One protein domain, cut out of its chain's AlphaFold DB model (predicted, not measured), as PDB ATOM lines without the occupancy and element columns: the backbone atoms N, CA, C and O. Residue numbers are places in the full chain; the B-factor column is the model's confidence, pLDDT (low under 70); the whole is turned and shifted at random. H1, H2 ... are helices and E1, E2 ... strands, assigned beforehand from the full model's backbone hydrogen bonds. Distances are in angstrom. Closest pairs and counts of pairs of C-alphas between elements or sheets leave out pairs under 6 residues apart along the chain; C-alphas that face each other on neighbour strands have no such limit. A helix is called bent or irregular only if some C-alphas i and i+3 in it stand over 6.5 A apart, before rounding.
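What this domain is: This is residues 5 to 45 of the 52 residues of the protein "Sulfurtransferase" of Fibrobacter sp (UniProt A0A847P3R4). A helix, H1, and a short strand, E1, fold back along each other at one end of a long, loose shape, and a second short helix, H2, makes the other end. The first two printed residues, 5 and 6, lie beside the end of E1 and run parallel to it, before the printed part loops round into H1. The printed part has 41 residues, with two named helices and one named strand in the order H1, E1, H2; E1 pairs with no named strand, and the class is mostly helix. The whole is loose, with a radius of gyration of the C-alphas of 11.4 A, and the C-alphas span 37 by 17 by 8 A along their three main axes.

Where its parts are: The printed part begins at Ile 5, whose C-alpha is at (11.132, 11.375, -53.578). H1 is residues 12 to 24, from Gly 12 at (2.168, 10.677, -42.721) to Ile 24 at (-2.630, 20.682, -57.898), and it measures 18.8 A from first to last C-alpha. E1 is residues 30 to 32, from Val 30 to Ile 32, and measures 7.0 A. H2 is residues 36 to 43, from Ala 36 to Glu 43, and measures 11.3 A; C-alpha 43 is at (18.854, -0.181, -41.715).

How they stand to each other: Residues 5 to 6 form a short pairing with residues 31 to 32 of E1, parallel. H1 and E1 have 7 pairs of C-alphas within 8 A, and their closest C-alphas are those of Ala 14 and Ile 32, 6.5 A apart. Their centres are 8.8 A apart. A tight link of 5 residues joins H1 to E1, and a tight link of 3 residues joins E1 to H2. H2 is apart from H1 and also apart from E1. Of the O i to N i+4 pairs, 7 of 9 in H1 and 3 of 4 in H2 are within hydrogen-bond range. Neither helix is bent.

The domain as a whole: The outline is a rod, and the two C-alphas farthest apart are those of Ile 24 and Glu 45, 37.6 A. The C-alphas of the first and last printed residues, Ile 5 and Glu 45, are 21.9 A apart. The printed part has no cut, and no link between named elements is long. The mean pLDDT of the printed part is 86.2, with 93 for H1, 94 for E1 and 75 for H2. The one printed residue under 70 is residue 45.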
ATOM      1  N   ILE A   5      11.422  12.343 -54.638       93.75
ATOM      2  CA  ILE A   5      11.132  11.375 -53.578       93.75
ATOM      3  C   ILE A   5      10.824  12.153 -52.301       93.75
ATOM      4  O   ILE A   5      11.647  12.929 -51.820       93.75
ATOM      5  N   LEU A   6       9.616  11.962 -51.777       93.19
ATOM      6  CA  LEU A   6       9.151  12.564 -50.533       93.19
ATOM      7  C   LEU A   6       9.310  11.571 -49.388       93.19
ATOM      8  O   LEU A   6       8.915  10.417 -49.514       93.19
ATOM      9  N   TYR A   7       9.813  12.042 -48.255       90.25
ATOM     10  CA  TYR A   7       9.890  11.284 -47.011       90.25
ATOM     11  C   TYR A   7       9.551  12.206 -45.838       90.25
ATOM     12  O   TYR A   7       9.622  13.432 -45.950       90.25
ATOM     13  N   CYS A   8       9.151  11.632 -44.707       86.12
ATOM     14  CA  CYS A   8       9.044  12.370 -43.447       86.12
ATOM     15  C   CYS A   8       9.550  11.494 -42.291       86.12
ATOM     16  O   CYS A   8      10.358  10.604 -42.524       86.12
ATOM     17  N   GLY A   9       9.133  11.745 -41.048       78.50
ATOM     18  CA  GLY A   9       9.512  10.884 -39.924       78.50
ATOM     19  C   GLY A   9       8.842   9.505 -39.963       78.50
ATOM     20  O   GLY A   9       9.518   8.515 -39.738       78.50
ATOM     21  N   VAL A  10       7.540   9.455 -40.275       77.31
ATOM     22  CA  VAL A  10       6.652   8.270 -40.139       77.31
ATOM     23  C   VAL A  10       5.706   8.097 -41.353       77.31
ATOM     24  O   VAL A  10       4.570   7.661 -41.212       77.31
ATOM     25  N   GLY A  11       6.080   8.590 -42.537       70.81
ATOM     26  CA  GLY A  11       5.252   8.548 -43.765       70.81
ATOM     27  C   GLY A  11       4.065   9.538 -43.852       70.81
ATOM     28  O   GLY A  11       3.781  10.066 -44.928       70.81
ATOM     29  N   GLY A  12       3.425   9.904 -42.733       79.31
ATOM     30  CA  GLY A  12       2.168  10.677 -42.721       79.31
ATOM     31  C   GLY A  12       2.186  12.029 -43.457       79.31
ATOM     32  O   GLY A  12       1.340  12.280 -44.315       79.31
ATOM     33  N   TYR A  13       3.161  12.900 -43.179       84.19
ATOM     34  CA  TYR A  13       3.219  14.249 -43.775       84.19
ATOM     35  C   TYR A  13       3.594  14.250 -45.264       84.19
ATOM     36  O   TYR A  13       3.230  15.174 -45.996       84.19
ATOM     37  N   ALA A  14       4.287  13.209 -45.733       90.62
ATOM     38  CA  ALA A  14       4.676  13.088 -47.135       90.62
ATOM     39  C   ALA A  14       3.448  12.954 -48.057       90.62
ATOM     40  O   ALA A  14       3.473  13.447 -49.185       90.62
ATOM     41  N   SER A  15       2.346  12.379 -47.560       90.94
ATOM     42  CA  SER A  15       1.094  12.208 -48.311       90.94
ATOM     43  C   SER A  15       0.432  13.534 -48.712       90.94
ATOM     44  O   SER A  15       0.008  13.699 -49.857       90.94
ATOM     45  N   SER A  16       0.397  14.518 -47.807       93.69
ATOM     46  CA  SER A  16      -0.212  15.828 -48.073       93.69
ATOM     47  C   SER A  16       0.573  16.612 -49.126       93.69
ATOM     48  O   SER A  16      -0.013  17.235 -50.011       93.69
ATOM     49  N   VAL A  17       1.906  16.540 -49.072       94.50
ATOM     50  CA  VAL A  17       2.779  17.180 -50.066       94.50
ATOM     51  C   VAL A  17       2.680  16.470 -51.415       94.50
ATOM     52  O   VAL A  17       2.603  17.131 -52.450       94.50
ATOM     53  N   TRP A  18       2.616  15.136 -51.417       94.44
ATOM     54  CA  TRP A  18       2.415  14.355 -52.636       94.44
ATOM     55  C   TRP A  18       1.119  14.746 -53.353       94.44
ATOM     56  O   TRP A  18       1.129  14.953 -54.568       94.44
ATOM     57  N   PHE A  19       0.020  14.914 -52.608       95.31
ATOM     58  CA  PHE A  19      -1.254  15.364 -53.167       95.31
ATOM     59  C   PHE A  19      -1.122  16.743 -53.819       95.31
ATOM     60  O   PHE A  19      -1.525  16.921 -54.967       95.31
ATOM     61  N   ALA A  20      -0.505  17.711 -53.135       97.00
ATOM     62  CA  ALA A  20      -0.316  19.046 -53.694       97.00
ATOM     63  C   ALA A  20       0.527  19.020 -54.982       97.00
ATOM     64  O   ALA A  20       0.149  19.620 -55.989       97.00
ATOM     65  N   LEU A  21       1.643  18.287 -54.986       96.31
ATOM     66  CA  LEU A  21       2.526  18.212 -56.150       96.31
ATOM     67  C   LEU A  21       1.862  17.520 -57.346       96.31
ATOM     68  O   LEU A  21       1.990  18.001 -58.469       96.31
ATOM     69  N   THR A  22       1.147  16.418 -57.121       95.81
ATOM     70  CA  THR A  22       0.575  15.612 -58.211       95.81
ATOM     71  C   THR A  22      -0.781  16.123 -58.690       95.81
ATOM     72  O   THR A  22      -1.012  16.161 -59.894       95.81
ATOM     73  N   GLN A  23      -1.666  16.526 -57.774       97.44
ATOM     74  CA  GLN A  23      -3.059  16.858 -58.094       97.44
ATOM     75  C   GLN A  23      -3.271  18.347 -58.372       97.44
ATOM     76  O   GLN A  23      -4.157  18.699 -59.143       97.44
ATOM     77  N   ILE A  24      -2.478  19.225 -57.747       98.06
ATOM     78  CA  ILE A  24      -2.630  20.682 -57.898       98.06
ATOM     79  C   ILE A  24      -1.606  21.229 -58.893       98.06
ATOM     80  O   ILE A  24      -1.938  22.063 -59.730       98.06
ATOM     81  N   LEU A  25      -0.358  20.762 -58.805       96.81
ATOM     82  CA  LEU A  25       0.767  21.313 -59.568       96.81
ATOM     83  C   LEU A  25       1.193  20.449 -60.769       96.81
ATOM     84  O   LEU A  25       2.134  20.813 -61.471       96.81
ATOM     85  N   ASP A  26       0.509  19.328 -61.004       96.06
ATOM     86  CA  ASP A  26       0.688  18.421 -62.147       96.06
ATOM     87  C   ASP A  26       2.089  17.792 -62.302       96.06
ATOM     88  O   ASP A  26       2.519  17.405 -63.393       96.06
ATOM     89  N   TYR A  27       2.825  17.628 -61.201       96.50
ATOM     90  CA  TYR A  27       4.106  16.925 -61.218       96.50
ATOM     91  C   TYR A  27       3.880  15.424 -61.431       96.50
ATOM     92  O   TYR A  27       3.262  14.747 -60.612       96.50
ATOM     93  N   LYS A  28       4.429  14.879 -62.521       94.31
ATOM     94  CA  LYS A  28       4.191  13.483 -62.938       94.31
ATOM     95  C   LYS A  28       5.133  12.446 -62.323       94.31
ATOM     96  O   LYS A  28       4.848  11.258 -62.405       94.31
ATOM     97  N   ASN A  29       6.258  12.872 -61.747       96.44
ATOM     98  CA  ASN A  29       7.300  11.966 -61.257       96.44
ATOM     99  C   ASN A  29       7.592  12.197 -59.767       96.44
ATOM    100  O   ASN A  29       8.677  12.654 -59.403       96.44
ATOM    101  N   VAL A  30       6.586  11.937 -58.927       96.19
ATOM    102  CA  VAL A  30       6.651  12.104 -57.468       96.19
ATOM    103  C   VAL A  30       6.307  10.781 -56.786       96.19
ATOM    104  O   VAL A  30       5.231  10.226 -57.017       96.19
ATOM    105  N   LYS A  31       7.202  10.292 -55.927       93.62
ATOM    106  CA  LYS A  31       7.040   9.059 -55.142       93.62
ATOM    107  C   LYS A  31       7.139   9.362 -53.650       93.62
ATOM    108  O   LYS A  31       7.808  10.313 -53.254       93.62
ATOM    109  N   ILE A  32       6.477   8.545 -52.834       91.56
ATOM    110  CA  ILE A  32       6.599   8.581 -51.374       91.56
ATOM    111  C   ILE A  32       7.493   7.420 -50.944       91.56
ATOM    112  O   ILE A  32       7.284   6.288 -51.378       91.56
ATOM    113  N   TYR A  33       8.474   7.711 -50.096       88.56
ATOM    114  CA  TYR A  33       9.251   6.725 -49.361       88.56
ATOM    115  C   TYR A  33       8.643   6.555 -47.963       88.56
ATOM    116  O   TYR A  33       8.789   7.427 -47.103       88.56
ATOM    117  N   ASP A  34       7.905   5.460 -47.781       74.69
ATOM    118  CA  ASP A  34       7.065   5.210 -46.599       74.69
ATOM    119  C   ASP A  34       7.866   4.750 -45.371       74.69
ATOM    120  O   ASP A  34       7.504   5.078 -44.245       74.69
ATOM    121  N   GLY A  35       9.012   4.090 -45.579       76.50
ATOM    122  CA  GLY A  35       9.953   3.783 -44.498       76.50
ATOM    123  C   GLY A  35      10.554   5.030 -43.850       76.50
ATOM    124  O   GLY A  35      10.875   5.034 -42.660       76.50
ATOM    125  N   ALA A  36      10.576   6.136 -44.599       78.75
ATOM    126  CA  ALA A  36      10.856   7.465 -44.084       78.75
ATOM    127  C   ALA A  36      12.220   7.538 -43.353       78.75
ATOM    128  O   ALA A  36      13.121   6.735 -43.591       78.75
ATOM    129  N   ALA A  37      12.422   8.526 -42.481       71.31
ATOM    130  CA  ALA A  37      13.655   8.602 -41.696       71.31
ATOM    131  C   ALA A  37      13.821   7.411 -40.727       71.31
ATOM    132  O   ALA A  37      14.943   7.095 -40.350       71.31
ATOM    133  N   GLN A  38      12.728   6.752 -40.324       73.56
ATOM    134  CA  GLN A  38      12.760   5.635 -39.377       73.56
ATOM    135  C   GLN A  38      13.406   4.372 -39.950       73.56
ATOM    136  O   GLN A  38      14.296   3.820 -39.307       73.56
ATOM    137  N   GLU A  39      12.996   3.934 -41.141       76.31
ATOM    138  CA  GLU A  39      13.605   2.785 -41.823       76.31
ATOM    139  C   GLU A  39      15.086   3.061 -42.085       76.31
ATOM    140  O   GLU A  39      15.929   2.233 -41.756       76.31
ATOM    141  N   TRP A  40      15.423   4.280 -42.523       74.31
ATOM    142  CA  TRP A  40      16.814   4.675 -42.736       74.31
ATOM    143  C   TRP A  40      17.680   4.543 -41.471       74.31
ATOM    144  O   TRP A  40      18.799   4.040 -41.551       74.31
ATOM    145  N   VAL A  41      17.174   4.965 -40.302       74.12
ATOM    146  CA  VAL A  41      17.877   4.831 -39.008       74.12
ATOM    147  C   VAL A  41      18.088   3.364 -38.628       74.12
ATOM    148  O   VAL A  41      19.155   3.027 -38.121       74.12
ATOM    149  N   ILE A  42      17.087   2.508 -38.861       78.19
ATOM    150  CA  ILE A  42      17.136   1.081 -38.511       78.19
ATOM    151  C   ILE A  42      18.113   0.327 -39.421       78.19
ATOM    152  O   ILE A  42      18.918  -0.457 -38.928       78.19
ATOM    153  N   GLU A  43      18.054   0.561 -40.734       74.94
ATOM    154  CA  GLU A  43      18.854  -0.181 -41.715       74.94
ATOM    155  C   GLU A  43      20.320   0.251 -41.762       74.94
ATOM    156  O   GLU A  43      21.190  -0.571 -42.042       74.94
ATOM    157  N   ASN A  44      20.610   1.530 -41.508       72.50
ATOM    158  CA  ASN A  44      21.957   2.076 -41.697       72.50
ATOM    159  C   ASN A  44      22.766   2.167 -40.400       72.50
ATOM    160  O   ASN A  44      23.765   2.885 -40.393       72.50
ATOM    161  N   GLU A  45      22.331   1.490 -39.324       60.72
ATOM    162  CA  GLU A  45      22.951   1.533 -37.987       60.72
ATOM    163  C   GLU A  45      23.476   2.936 -37.660       60.72
ATOM    164  O   GLU A  45      24.644   3.121 -37.313       60.72
TER     165      GLU A  45